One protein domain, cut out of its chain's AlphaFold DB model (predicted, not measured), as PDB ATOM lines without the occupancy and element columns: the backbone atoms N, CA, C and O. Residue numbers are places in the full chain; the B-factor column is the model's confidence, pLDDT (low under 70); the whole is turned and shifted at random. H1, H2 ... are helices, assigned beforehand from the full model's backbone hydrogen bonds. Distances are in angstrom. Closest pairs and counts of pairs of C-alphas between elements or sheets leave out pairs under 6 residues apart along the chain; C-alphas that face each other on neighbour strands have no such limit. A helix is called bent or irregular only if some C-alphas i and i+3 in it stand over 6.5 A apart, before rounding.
ATOM      1  N   GLU A 237     -18.979  16.289  27.174       87.19
ATOM      2  CA  GLU A 237     -19.632  17.577  26.937       87.19
ATOM      3  C   GLU A 237     -20.430  18.107  28.143       87.19
ATOM      4  O   GLU A 237     -20.937  19.219  28.095       87.19
ATOM      5  N   TYR A 238     -20.535  17.344  29.239       90.81
ATOM      6  CA  TYR A 238     -21.118  17.816  30.500       90.81
ATOM      7  C   TYR A 238     -20.065  18.175  31.562       90.81
ATOM      8  O   TYR A 238     -20.419  18.668  32.632       90.81
ATOM      9  N   VAL A 239     -18.769  17.977  31.296       89.69
ATOM     10  CA  VAL A 239     -17.710  18.159  32.308       89.69
ATOM     11  C   VAL A 239     -17.616  19.610  32.792       89.69
ATOM     12  O   VAL A 239     -17.531  19.831  33.997       89.69
ATOM     13  N   ALA A 240     -17.707  20.604  31.900       90.69
ATOM     14  CA  ALA A 240     -17.649  22.018  32.289       90.69
ATOM     15  C   ALA A 240     -18.846  22.442  33.155       90.69
ATOM     16  O   ALA A 240     -18.685  23.110  34.177       90.69
ATOM     17  N   VAL A 241     -20.056  22.008  32.785       94.44
ATOM     18  CA  VAL A 241     -21.279  22.350  33.522       94.44
ATOM     19  C   VAL A 241     -21.384  21.618  34.860       94.44
ATOM     20  O   VAL A 241     -21.811  22.217  35.845       94.44
ATOM     21  N   ILE A 242     -20.910  20.375  34.949       93.88
ATOM     22  CA  ILE A 242     -20.846  19.640  36.217       93.88
ATOM     23  C   ILE A 242     -19.769  20.236  37.135       93.88
ATOM     24  O   ILE A 242     -20.039  20.445  38.315       93.88
ATOM     25  N   ALA A 243     -18.594  20.601  36.611       91.81
ATOM     26  CA  ALA A 243     -17.569  21.289  37.395       91.81
ATOM     27  C   ALA A 243     -18.075  22.637  37.947       91.81
ATOM     28  O   ALA A 243     -17.849  22.936  39.119       91.81
ATOM     29  N   TYR A 244     -18.836  23.411  37.162       93.31
ATOM     30  CA  TYR A 244     -19.469  24.642  37.651       93.31
ATOM     31  C   TYR A 244     -20.520  24.377  38.742       93.31
ATOM     32  O   TYR A 244     -20.554  25.099  39.735       93.31
ATOM     33  N   LEU A 245     -21.336  23.321  38.617       94.31
ATOM     34  CA  LEU A 245     -22.262  22.905  39.681       94.31
ATOM     35  C   LEU A 245     -21.511  22.575  40.982       94.31
ATOM     36  O   LEU A 245     -21.901  23.055  42.045       94.31
ATOM     37  N   ARG A 246     -20.420  21.801  40.909       91.81
ATOM     38  CA  ARG A 246     -19.604  21.457  42.088       91.81
ATOM     39  C   ARG A 246     -18.974  22.700  42.715       91.81
ATOM     40  O   ARG A 246     -19.052  22.862  43.928       91.81
ATOM     41  N   ALA A 247     -18.462  23.618  41.900       90.12
ATOM     42  CA  ALA A 247     -17.931  24.899  42.359       90.12
ATOM     43  C   ALA A 247     -18.999  25.783  43.042       90.12
ATOM     44  O   ALA A 247     -18.699  26.435  44.040       90.12
ATOM     45  N   LEU A 248     -20.251  25.783  42.558       90.69
ATOM     46  CA  LEU A 248     -21.372  26.465  43.222       90.69
ATOM     47  C   LEU A 248     -21.704  25.831  44.581       90.69
ATOM     48  O   LEU A 248     -21.898  26.546  45.560       90.69
ATOM     49  N   GLN A 249     -21.762  24.497  44.653       90.19
ATOM     50  CA  GLN A 249     -22.053  23.760  45.889       90.19
ATOM     51  C   GLN A 249     -20.939  23.906  46.936       90.19
ATOM     52  O   GLN A 249     -21.216  23.988  48.131       90.19
ATOM     53  N   ASN A 250     -19.685  23.989  46.487       86.81
ATOM     54  CA  ASN A 250     -18.528  24.286  47.326       86.81
ATOM     55  C   ASN A 250     -18.397  25.774  47.683       86.81
ATOM     56  O   ASN A 250     -17.629  26.102  48.583       86.81
ATOM     57  N   GLY A 251     -19.141  26.671  47.029       83.81
ATOM     58  CA  GLY A 251     -19.044  28.120  47.220       83.81
ATOM     59  C   GLY A 251     -17.756  28.750  46.673       83.81
ATOM     60  O   GLY A 251     -17.406  29.850  47.097       83.81
ATOM     61  N   ASP A 252     -17.062  28.071  45.755       83.25
ATOM     62  CA  ASP A 252     -15.853  28.570  45.078       83.25
ATOM     63  C   ASP A 252     -16.198  29.606  43.998       83.25
ATOM     64  O   ASP A 252     -15.418  30.513  43.704       83.25
ATOM     65  N   VAL A 253     -17.387  29.472  43.404       84.38
ATOM     66  CA  VAL A 253     -17.974  30.433  42.463       84.38
ATOM     67  C   VAL A 253     -19.378  30.813  42.924       84.38
ATOM     68  O   VAL A 253     -20.047  30.069  43.639       84.38
ATOM     69  N   VAL A 254     -19.846  31.982  42.491       84.00
ATOM     70  CA  VAL A 254     -21.182  32.497  42.809       84.00
ATOM     71  C   VAL A 254     -22.007  32.531  41.531       84.00
ATOM     72  O   VAL A 254     -21.545  33.051  40.513       84.00
ATOM     73  N   PHE A 255     -23.240  32.021  41.575       85.81
ATOM     74  CA  PHE A 255     -24.152  32.172  40.446       85.81
ATOM     75  C   PHE A 255     -24.521  33.656  40.308       85.81
ATOM     76  O   PHE A 255     -25.038  34.246  41.264       85.81
ATOM     77  N   PRO A 256     -24.279  34.293  39.154       79.00
ATOM     78  CA  PRO A 256     -24.602  35.697  38.990       79.00
ATOM     79  C   PRO A 256     -26.117  35.895  39.009       79.00
ATOM     80  O   PRO A 256     -26.852  35.307  38.215       79.00
ATOM     81  N   GLY A 257     -26.575  36.742  39.930       66.12
ATOM     82  CA  GLY A 257     -27.992  37.035  40.125       66.12
ATOM     83  C   GLY A 257     -28.679  37.711  38.922       66.12
ATOM     84  O   GLY A 257     -28.076  37.900  37.859       66.12
ATOM     85  N   PRO A 258     -29.945  38.135  39.089       62.00
ATOM     86  CA  PRO A 258     -30.811  38.696  38.043       62.00
ATOM     87  C   PRO A 258     -30.432  40.138  37.666       62.00
ATOM     88  O   PRO A 258     -31.266  41.037  37.640       62.00
ATOM     89  N   GLN A 259     -29.154  40.401  37.426       63.31
ATOM     90  CA  GLN A 259     -28.704  41.701  36.959       63.31
ATOM     91  C   GLN A 259     -28.862  41.756  35.436       63.31
ATOM     92  O   GLN A 259     -28.609  40.760  34.746       63.31
ATOM     93  N   ASP A 260     -29.175  42.939  34.899       51.22
ATOM     94  CA  ASP A 260     -29.192  43.212  33.447       51.22
ATOM     95  C   ASP A 260     -27.844  42.875  32.768       51.22
ATOM     96  O   ASP A 260     -27.742  42.769  31.550       51.22
ATOM     97  N   LEU A 261     -26.810  42.697  33.591       60.34
ATOM     98  CA  LEU A 261     -25.385  42.695  33.289       60.34
ATOM     99  C   LEU A 261     -24.709  41.388  33.723       60.34
ATOM    100  O   LEU A 261     -23.514  41.379  34.012       60.34
ATOM    101  N   ALA A 262     -25.474  40.304  33.873       69.31
ATOM    102  CA  ALA A 262     -24.900  39.033  34.293       69.31
ATOM    103  C   ALA A 262     -23.790  38.578  33.315       69.31
ATOM    104  O   ALA A 262     -23.970  38.708  32.099       69.31
ATOM    105  N   PRO A 263     -22.676  38.017  33.820       73.69
ATOM    106  CA  PRO A 263     -21.598  37.466  33.009       73.69
ATOM    107  C   PRO A 263     -22.083  36.509  31.920       73.69
ATOM    108  O   PRO A 263     -23.079  35.793  32.069       73.69
ATOM    109  N   THR A 264     -21.341  36.463  30.820       79.00
ATOM    110  CA  THR A 264     -21.563  35.481  29.758       79.00
ATOM    111  C   THR A 264     -21.033  34.103  30.155       79.00
ATOM    112  O   THR A 264     -20.172  34.015  31.036       79.00
ATOM    113  N   PRO A 265     -21.493  33.018  29.498       83.44
ATOM    114  CA  PRO A 265     -20.963  31.686  29.761       83.44
ATOM    115  C   PRO A 265     -19.422  31.602  29.666       83.44
ATOM    116  O   PRO A 265     -18.824  31.105  30.618       83.44
ATOM    117  N   PRO A 266     -18.744  32.177  28.645       80.00
ATOM    118  CA  PRO A 266     -17.280  32.164  28.591       80.00
ATOM    119  C   PRO A 266     -16.608  32.857  29.787       80.00
ATOM    120  O   PRO A 266     -15.612  32.356  30.303       80.00
ATOM    121  N   VAL A 267     -17.162  33.969  30.292       77.62
ATOM    122  CA  VAL A 267     -16.615  34.663  31.476       77.62
ATOM    123  C   VAL A 267     -16.733  33.796  32.733       77.62
ATOM    124  O   VAL A 267     -15.802  33.752  33.536       77.62
ATOM    125  N   LEU A 268     -17.842  33.065  32.898       84.06
ATOM    126  CA  LEU A 268     -18.011  32.133  34.018       84.06
ATOM    127  C   LEU A 268     -17.081  30.921  33.919       84.06
ATOM    128  O   LEU A 268     -16.562  30.475  34.940       84.06
ATOM    129  N   LEU A 269     -16.816  30.417  32.712       84.31
ATOM    130  CA  LEU A 269     -15.849  29.337  32.513       84.31
ATOM    131  C   LEU A 269     -14.411  29.798  32.782       84.31
ATOM    132  O   LEU A 269     -13.654  29.056  33.397       84.31
ATOM    133  N   VAL A 270     -14.045  31.041  32.452       78.69
ATOM    134  CA  VAL A 270     -12.748  31.620  32.858       78.69
ATOM    135  C   VAL A 270     -12.632  31.747  34.385       78.69
ATOM    136  O   VAL A 270     -11.578  31.443  34.947       78.69
ATOM    137  N   GLN A 271     -13.707  32.127  35.087       78.75
ATOM    138  CA  GLN A 271     -13.729  32.121  36.558       78.75
ATOM    139  C   GLN A 271     -13.565  30.698  37.115       78.75
ATOM    140  O   GLN A 271     -12.763  30.484  38.021       78.75
ATOM    141  N   LEU A 272     -14.249  29.714  36.526       84.62
ATOM    142  CA  LEU A 272     -14.124  28.306  36.900       84.62
ATOM    143  C   LEU A 272     -12.696  27.778  36.683       84.62
ATOM    144  O   LEU A 272     -12.142  27.157  37.582       84.62
ATOM    145  N   MET A 273     -12.061  28.089  35.549       81.25
ATOM    146  CA  MET A 273     -10.649  27.763  35.283       81.25
ATOM    147  C   MET A 273      -9.682  28.468  36.244       81.25
ATOM    148  O   MET A 273      -8.587  27.973  36.478       81.25
ATOM    149  N   THR A 274     -10.069  29.608  36.821       76.94
ATOM    150  CA  THR A 274      -9.260  30.298  37.839       76.94
ATOM    151  C   THR A 274      -9.327  29.570  39.188       76.94
ATOM    152  O   THR A 274      -8.313  29.472  39.874       76.94
ATOM    153  N   ALA A 275     -10.489  29.017  39.558       74.25
ATOM    154  CA  ALA A 275     -10.640  28.178  40.751       74.25
ATOM    155  C   ALA A 275     -10.075  26.751  40.556       74.25
ATOM    156  O   ALA A 275      -9.581  26.150  41.506       74.25
ATOM    157  N   TYR A 276     -10.101  26.229  39.324       79.88
ATOM    158  CA  TYR A 276      -9.710  24.861  38.967       79.88
ATOM    159  C   TYR A 276      -8.690  24.844  37.800       79.88
ATOM    160  O   TYR A 276      -9.011  24.371  36.705       79.88
ATOM    161  N   PRO A 277      -7.450  25.343  38.001       74.69
ATOM    162  CA  PRO A 277      -6.489  25.611  36.918       74.69
ATOM    163  C   PRO A 277      -5.954  24.372  36.190       74.69
ATOM    164  O   PRO A 277      -5.504  24.476  35.049       74.69
ATOM    165  N   ASP A 278      -6.021  23.195  36.814       79.62
ATOM    166  CA  ASP A 278      -5.639  21.927  36.182       79.62
ATOM    167  C   ASP A 278      -6.697  21.417  35.181       79.62
ATOM    168  O   ASP A 278      -6.412  20.526  34.372       79.62
ATOM    169  N   THR A 279      -7.913  21.983  35.196       75.38
ATOM    170  CA  THR A 279      -9.013  21.543  34.329       75.38
ATOM    171  C   THR A 279      -9.056  22.367  33.042       75.38
ATOM    172  O   THR A 279      -8.974  23.594  33.050       75.38
ATOM    173  N   LYS A 280      -9.211  21.687  31.901       79.94
ATOM    174  CA  LYS A 280      -9.359  22.317  30.583       79.94
ATOM    175  C   LYS A 280     -10.799  22.173  30.118       79.94
ATOM    176  O   LYS A 280     -11.246  21.056  29.862       79.94
ATOM    177  N   PHE A 281     -11.487  23.299  29.980       81.44
ATOM    178  CA  PHE A 281     -12.829  23.378  29.410       81.44
ATOM    179  C   PHE A 281     -12.774  24.052  28.035       81.44
ATOM    180  O   PHE A 281     -11.851  24.817  27.747       81.44
ATOM    181  N   ASP A 282     -13.770  23.779  27.196       81.88
ATOM    182  CA  ASP A 282     -14.057  24.628  26.043       81.88
ATOM    183  C   ASP A 282     -14.726  25.911  26.558       81.88
ATOM    184  O   ASP A 282     -15.741  25.835  27.246       81.88
ATOM    185  N   ILE A 283     -14.161  27.086  26.270       77.38
ATOM    186  CA  ILE A 283     -14.731  28.364  26.734       77.38
ATOM    187  C   ILE A 283     -16.074  28.682  26.060       77.38
ATOM    188  O   ILE A 283     -16.852  29.465  26.603       77.38
ATOM    189  N   ASP A 284     -16.346  28.061  24.910       79.88
ATOM    190  CA  ASP A 284     -17.580  28.196  24.137       79.88
ATOM    191  C   ASP A 284     -18.533  26.996  24.349       79.88
ATOM    192  O   ASP A 284     -19.438  26.787  23.536       79.88
ATOM    193  N   ASP A 285     -18.360  26.217  25.432       85.00
ATOM    194  CA  ASP A 285     -19.147  25.006  25.720       85.00
ATOM    195  C   ASP A 285     -20.670  25.262  25.565       85.00
ATOM    196  O   ASP A 285     -21.280  26.022  26.339       85.00
ATOM    197  N   PRO A 286     -21.321  24.638  24.561       86.62
ATOM    198  CA  PRO A 286     -22.707  24.933  24.225       86.62
ATOM    199  C   PRO A 286     -23.691  24.330  25.235       86.62
ATOM    200  O   PRO A 286     -24.791  24.867  25.399       86.62
ATOM    201  N   VAL A 287     -23.308  23.255  25.933       91.69
ATOM    202  CA  VAL A 287     -24.110  22.621  26.986       91.69
ATOM    203  C   VAL A 287     -24.114  23.525  28.214       91.69
ATOM    204  O   VAL A 287     -25.189  23.871  28.710       91.69
ATOM    205  N   PHE A 288     -22.940  24.000  28.638       93.56
ATOM    206  CA  PHE A 288     -22.809  24.988  29.707       93.56
ATOM    207  C   PHE A 288     -23.620  26.251  29.404       93.56
ATOM    208  O   PHE A 288     -24.446  26.680  30.215       93.56
ATOM    209  N   ALA A 289     -23.454  26.814  28.203       89.44
ATOM    210  CA  ALA A 289     -24.190  27.995  27.776       89.44
ATOM    211  C   ALA A 289     -25.712  27.768  27.719       89.44
ATOM    212  O   ALA A 289     -26.475  28.708  27.956       89.44
ATOM    213  N   SER A 290     -26.182  26.562  27.388       91.75
ATOM    214  CA  SER A 290     -27.608  26.210  27.408       91.75
ATOM    215  C   SER A 290     -28.154  26.160  28.838       91.75
ATOM    216  O   SER A 290     -29.056  26.931  29.172       91.75
ATOM    217  N   VAL A 291     -27.552  25.329  29.696       94.50
ATOM    218  CA  VAL A 291     -27.969  25.126  31.095       94.50
ATOM    219  C   VAL A 291     -27.962  26.446  31.865       94.50
ATOM    220  O   VAL A 291     -28.972  26.816  32.458       94.50
ATOM    221  N   TYR A 292     -26.876  27.222  31.788       92.88
ATOM    222  CA  TYR A 292     -26.778  28.516  32.469       92.88
ATOM    223  C   TYR A 292     -27.888  29.493  32.052       92.88
ATOM    224  O   TYR A 292     -28.485  30.156  32.905       92.88
ATOM    225  N   ARG A 293     -28.216  29.568  30.753       90.38
ATOM    226  CA  ARG A 293     -29.316  30.420  30.269       90.38
ATOM    227  C   ARG A 293     -30.671  29.942  30.794       90.38
ATOM    228  O   ARG A 293     -31.467  30.782  31.207       90.38
ATOM    229  N   GLN A 294     -30.917  28.634  30.838       92.38
ATOM    230  CA  GLN A 294     -32.152  28.060  31.386       92.38
ATOM    231  C   GLN A 294     -32.293  28.347  32.890       92.38
ATOM    232  O   GLN A 294     -33.320  28.878  33.314       92.38
ATOM    233  N   THR A 295     -31.244  28.128  33.690       93.94
ATOM    234  CA  THR A 295     -31.258  28.461  35.126       93.94
ATOM    235  C   THR A 295     -31.421  29.965  35.374       93.94
ATOM    236  O   THR A 295     -32.115  30.356  36.312       93.94
ATOM    237  N   ARG A 296     -30.864  30.839  34.518       90.56
ATOM    238  CA  ARG A 296     -31.120  32.289  34.604       90.56
ATOM    239  C   ARG A 296     -32.573  32.664  34.316       90.56
ATOM    240  O   ARG A 296     -33.092  33.552  34.987       90.56
ATOM    241  N   VAL A 297     -33.230  32.010  33.356       90.81
ATOM    242  CA  VAL A 297     -34.666  32.225  33.093       90.81
ATOM    243  C   VAL A 297     -35.493  31.849  34.324       90.81
ATOM    244  O   VAL A 297     -36.327  32.648  34.746       90.81
ATOM    245  N   PHE A 298     -35.205  30.705  34.955       91.25
ATOM    246  CA  PHE A 298     -35.829  30.315  36.223       91.25
ATOM    247  C   PHE A 298     -35.588  31.347  37.334       91.25
ATOM    248  O   PHE A 298     -36.546  31.814  37.945       91.25
ATOM    249  N   ALA A 299     -34.335  31.749  37.575       89.94
ATOM    250  CA  ALA A 299     -34.006  32.703  38.633       89.94
ATOM    251  C   ALA A 299     -34.747  34.038  38.439       89.94
ATOM    252  O   ALA A 299     -35.386  34.536  39.365       89.94
ATOM    253  N   ASN A 300     -34.741  34.577  37.214       89.31
ATOM    254  CA  ASN A 300     -35.474  35.797  36.878       89.31
ATOM    255  C   ASN A 300     -36.986  35.653  37.136       89.31
ATOM    256  O   ASN A 300     -37.587  36.569  37.694       89.31
ATOM    257  N   ALA A 301     -37.594  34.516  36.772       89.31
ATOM    258  CA  ALA A 301     -39.012  34.254  37.022       89.31
ATOM    259  C   ALA A 301     -39.327  34.185  38.528       89.31
ATOM    260  O   ALA A 301     -40.222  34.886  38.994       89.31
ATOM    261  N   ARG A 302     -38.536  33.440  39.316       87.38
ATOM    262  CA  ARG A 302     -38.708  33.344  40.780       87.38
ATOM    263  C   ARG A 302     -38.635  34.710  41.463       87.38
ATOM    264  O   ARG A 302     -39.449  34.998  42.331       87.38
ATOM    265  N   ILE A 303     -37.728  35.582  41.024       86.25
ATOM    266  CA  ILE A 303     -37.595  36.947  41.558       86.25
ATOM    267  C   ILE A 303     -38.761  37.852  41.138       86.25
ATOM    268  O   ILE A 303     -39.184  38.690  41.930       86.25
ATOM    269  N   GLN A 304     -39.327  37.675  39.941       86.56
ATOM    270  CA  GLN A 304     -40.552  38.379  39.535       86.56
ATOM    271  C   GLN A 304     -41.783  37.920  40.338       86.56
ATOM    272  O   GLN A 304     -42.645  38.739  40.646       86.56
ATOM    273  N   GLU A 305     -41.856  36.636  40.699       86.56
ATOM    274  CA  GLU A 305     -42.962  36.049  41.470       86.56
ATOM    275  C   GLU A 305     -42.879  36.322  42.980       86.56
ATOM    276  O   GLU A 305     -43.893  36.611  43.614       86.56
ATOM    277  N   ALA A 306     -41.687  36.184  43.568       84.88
ATOM    278  CA  ALA A 306     -41.471  36.153  45.017       84.88
ATOM    279  C   ALA A 306     -40.619  37.319  45.554       84.88
ATOM    280  O   ALA A 306     -40.484  37.458  46.767       84.88
ATOM    281  N   GLY A 307     -40.031  38.146  44.684       85.31
ATOM    282  CA  GLY A 307     -39.114  39.235  45.050       85.31
ATOM    283  C   GLY A 307     -37.677  38.793  45.362       85.31
ATOM    284  O   GLY A 307     -36.767  39.620  45.357       85.31
ATOM    285  N   GLU A 308     -37.455  37.499  45.585       85.50
ATOM    286  CA  GLU A 308     -36.167  36.888  45.916       85.50
ATOM    287  C   GLU A 308     -36.038  35.489  45.289       85.50
ATOM    288  O   GLU A 308     -37.023  34.888  44.858       85.50
ATOM    289  N   VAL A 309     -34.814  34.963  45.246       88.00
ATOM    290  CA  VAL A 309     -34.526  33.547  44.974       88.00
ATOM    291  C   VAL A 309     -33.381  33.112  45.880       88.00
ATOM    292  O   VAL A 309     -32.427  33.865  46.092       88.00
ATOM    293  N   TRP A 310     -33.466  31.903  46.416       88.50
ATOM    294  CA  TRP A 310     -32.452  31.367  47.317       88.50
ATOM    295  C   TRP A 310     -31.337  30.682  46.518       88.50
ATOM    296  O   TRP A 310     -31.588  30.040  45.495       88.50
ATOM    297  N   ALA A 311     -30.087  30.784  46.979       88.75
ATOM    298  CA  ALA A 311     -28.937  30.193  46.283       88.75
ATOM    299  C   ALA A 311     -29.106  28.677  46.066       88.75
ATOM    300  O   ALA A 311     -28.686  28.134  45.047       88.75
ATOM    301  N   GLN A 312     -29.788  28.002  46.991       88.12
ATOM    302  CA  GLN A 312     -30.056  26.571  46.928       88.12
ATOM    303  C   GLN A 312     -31.189  26.210  45.950       88.12
ATOM    304  O   GLN A 312     -31.123  25.147  45.338       88.12
ATOM    305  N   GLU A 313     -32.161  27.104  45.701       90.19
ATOM    306  CA  GLU A 313     -33.099  26.942  44.572       90.19
ATOM    307  C   GLU A 313     -32.343  26.999  43.240       90.19
ATOM    308  O   GLU A 313     -32.595  26.180  42.359       90.19
ATOM    309  N   ILE A 314     -31.389  27.930  43.104       92.81
ATOM    310  CA  ILE A 314     -30.548  28.053  41.905       92.81
ATOM    311  C   ILE A 314     -29.685  26.801  41.710       92.81
ATOM    312  O   ILE A 314     -29.636  26.283  40.599       92.81
ATOM    313  N   ILE A 315     -29.023  26.299  42.759       93.50
ATOM    314  CA  ILE A 315     -28.183  25.088  42.693       93.50
ATOM    315  C   ILE A 315     -29.015  23.864  42.294       93.50
ATOM    316  O   ILE A 315     -28.644  23.154  41.357       93.50
ATOM    317  N   GLY A 316     -30.153  23.640  42.959       93.81
ATOM    318  CA  GLY A 316     -31.064  22.545  42.625       93.81
ATOM    319  C   GLY A 316     -31.592  22.654  41.195       93.81
ATOM    320  O   GLY A 316     -31.636  21.666  40.463       93.81
ATOM    321  N   GLU A 317     -31.924  23.865  40.743       95.31
ATOM    322  CA  GLU A 317     -32.387  24.064  39.374       95.31
ATOM    323  C   GLU A 317     -31.274  23.869  38.344       95.31
ATOM    324  O   GLU A 317     -31.500  23.250  37.309       95.31
ATOM    325  N   PHE A 318     -30.054  24.322  38.626       95.94
ATOM    326  CA  PHE A 318     -28.895  24.067  37.773       95.94
ATOM    327  C   PHE A 318     -28.652  22.556  37.616       95.94
ATOM    328  O   PHE A 318     -28.476  22.074  36.495       95.94
ATOM    329  N   ARG A 319     -28.764  21.787  38.711       95.81
ATOM    330  CA  ARG A 319     -28.723  20.312  38.700       95.81
ATOM    331  C   ARG A 319     -29.819  19.719  37.802       95.81
ATOM    332  O   ARG A 319     -29.527  18.888  36.939       95.81
ATOM    333  N   ARG A 320     -31.067  20.178  37.944       96.31
ATOM    334  CA  ARG A 320     -32.204  19.723  37.121       96.31
ATOM    335  C   ARG A 320     -32.054  20.073  35.642       96.31
ATOM    336  O   ARG A 320     -32.344  19.226  34.802       96.31
ATOM    337  N   GLN A 321     -31.548  21.259  35.304       96.31
ATOM    338  CA  GLN A 321     -31.331  21.671  33.912       96.31
ATOM    339  C   GLN A 321     -30.203  20.875  33.232       96.31
ATOM    340  O   GLN A 321     -30.340  20.524  32.060       96.31
ATOM    341  N   ILE A 322     -29.149  20.469  33.960       96.19
ATOM    342  CA  ILE A 322     -28.156  19.497  33.454       96.19
ATOM    343  C   ILE A 322     -28.839  18.174  33.068       96.19
ATOM    344  O   ILE A 322     -28.681  17.688  31.945       96.19
ATOM    345  N   ILE A 323     -29.625  17.603  33.987       95.81
ATOM    346  CA  ILE A 323     -30.325  16.325  33.781       95.81
ATOM    347  C   ILE A 323     -31.328  16.430  32.625       95.81
ATOM    348  O   ILE A 323     -31.411  15.526  31.787       95.81
ATOM    349  N   HIS A 324     -32.066  17.540  32.555       94.38
ATOM    350  CA  HIS A 324     -33.027  17.811  31.495       94.38
ATOM    351  C   HIS A 324     -32.339  17.913  30.127       94.38
ATOM    352  O   HIS A 324     -32.714  17.167  29.220       94.38
ATOM    353  N   SER A 325     -31.281  18.725  29.999       92.19
ATOM    354  CA  SER A 325     -30.454  18.833  28.785       92.19
ATOM    355  C   SER A 325     -29.946  17.464  28.328       92.19
ATOM    356  O   SER A 325     -30.066  17.113  27.156       92.19
ATOM    357  N   ALA A 326     -29.463  16.631  29.255       90.94
ATOM    358  CA  ALA A 326     -28.944  15.309  28.920       90.94
ATOM    359  C   ALA A 326     -30.022  14.309  28.461       90.94
ATOM    360  O   ALA A 326     -29.700  13.335  27.767       90.94
ATOM    361  N   SER A 327     -31.280  14.536  28.851       87.31
ATOM    362  CA  SER A 327     -32.441  13.735  28.446       87.31
ATOM    363  C   SER A 327     -33.042  14.145  27.097       87.31
ATOM    364  O   SER A 327     -33.725  13.334  26.472       87.31
ATOM    365  N   GLN A 328     -32.783  15.370  26.630       80.69
ATOM    366  CA  GLN A 328     -33.194  15.804  25.300       80.69
ATOM    367  C   GLN A 328     -32.298  15.158  24.222       80.69
ATOM    368  O   GLN A 328     -31.095  14.983  24.440       80.69
ATOM    369  N   PRO A 329     -32.835  14.813  23.034       62.25
ATOM    370  CA  PRO A 329     -31.986  14.561  21.874       62.25
ATOM    371  C   PRO A 329     -31.170  15.827  21.581       62.25
ATOM    372  O   PRO A 329     -31.659  16.934  21.798       62.25
ATOM    373  N   ALA A 330     -29.936  15.676  21.095       56.75
ATOM    374  CA  ALA A 330     -28.999  16.787  20.929       56.75
ATOM    375  C   ALA A 330     -29.446  17.791  19.840       56.75
ATOM    376  O   ALA A 330     -28.976  17.759  18.707       56.75
ATOM    377  N   VAL A 331     -30.341  18.709  20.216       49.47
ATOM    378  CA  VAL A 331     -30.751  19.901  19.448       49.47
ATOM    379  C   VAL A 331     -30.132  21.164  20.069       49.47
ATOM    380  O   VAL A 331     -30.615  22.278  19.890       49.47
ATOM    381  N   VAL A 332     -29.013  21.010  20.784       50.12
ATOM    382  CA  VAL A 332     -28.139  22.132  21.150       50.12
ATOM    383  C   VAL A 332     -27.226  22.413  19.958       50.12
ATOM    384  O   VAL A 332     -26.039  22.091  19.957       50.12
ATOM    385  N   SER A 333     -27.796  22.984  18.895       49.66
ATOM    386  CA  SER A 333     -26.991  23.576  17.832       49.66
ATOM    387  C   SER A 333     -26.176  24.715  18.439       49.66
ATOM    388  O   SER A 333     -26.750  25.715  18.882       49.66
ATOM    389  N   ALA A 334     -24.850  24.562  18.472       52.22
ATOM    390  CA  ALA A 334     -23.945  25.665  18.780       52.22
ATOM    391  C   ALA A 334     -24.308  26.875  17.896       52.22
ATOM    392  O   ALA A 334     -24.678  26.667  16.733       52.22
ATOM    393  N   PRO A 335     -24.237  28.118  18.420       57.50
ATOM    394  CA  PRO A 335     -24.634  29.298  17.664       57.50
ATOM    395  C   PRO A 335     -23.865  29.325  16.349       57.50
ATOM    396  O   PRO A 335     -22.631  29.248  16.327       57.50
TER     397      PRO A 335
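AT A GLANCE: This is residues 237 to 335 of the 422 residues of an uncharacterized protein of Hyphomicrobium denitrificans 1NES1 (UniProt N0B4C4). Two helices, H1 and H4, lie side by side and run opposite ways, and the longest helix, H3, crosses H4 slantwise, meeting H1 near the first residues of both; the short H2 packs on H1 and on residues 288 to 292 of H3. The printed part has 99 residues with four named helices, in the order H1, H2, H3, H4, and no named strand; the class is all helix. The whole is compact, with a radius of gyration of the C-alphas of 13.0 A and spans of 38 by 31 by 22 A.

IN THESE COORDINATES: H1, residues 237 to 250, begins at C-alpha 237 (-19.632, 17.577, 26.937) and is 21.5 A long; it is irregular, with C-alphas 237 and 240 7.2 A apart. H2 is residues 265 to 275, 15.5 A. H3, residues 286 to 306, is 30.2 A long. H4, residues 311 to 327, is 24.5 A long and ends at C-alpha 327 (-32.441, 13.735, 28.446).

HOW THE PARTS SIT: H1, H3 and H4 form a bundle, a group of helices packed together. H1 touches H4 at a shallow tilt of 16 degrees, opposite ways; the closest C-alphas, of Leu 248 and Ile 315, are 7.0 A apart. H1 touches H3 with residues 237 to 241 alone, at a steep tilt of 43 degrees, the same way; the closest C-alphas are those of Val 241 and Phe 288, 4.9 A. H3 and H4 form a helical hairpin at a steep tilt of 44 degrees; the closest C-alphas, of Val 291 and Gln 321, are 5.6 A apart. H2 touches H1 at a steep tilt of 60 degrees, closest at the C-alphas of Tyr 244 and Leu 272, 6.5 A. H2 and H3 only just touch, with 3 pairs of C-alphas within 8 A, the closest those of Pro 265 and Ala 289, 5.3 A, and are about perpendicular at 79 degrees. H2 and H4 are apart. Each O i to N i+4 pair is within hydrogen-bond range in H2, H3 and H4, and 9 of 10 are in H1.

THE WHOLE: The C-alphas of Asp 278 and Glu 305, the two farthest apart, are 40.3 A apart. The printed part has no cut. The link from H1 to H2 is long, residues 251 to 264. The mean pLDDT of the printed part is 83.4; residues 257 to 262 and 329 to 335 are under 70.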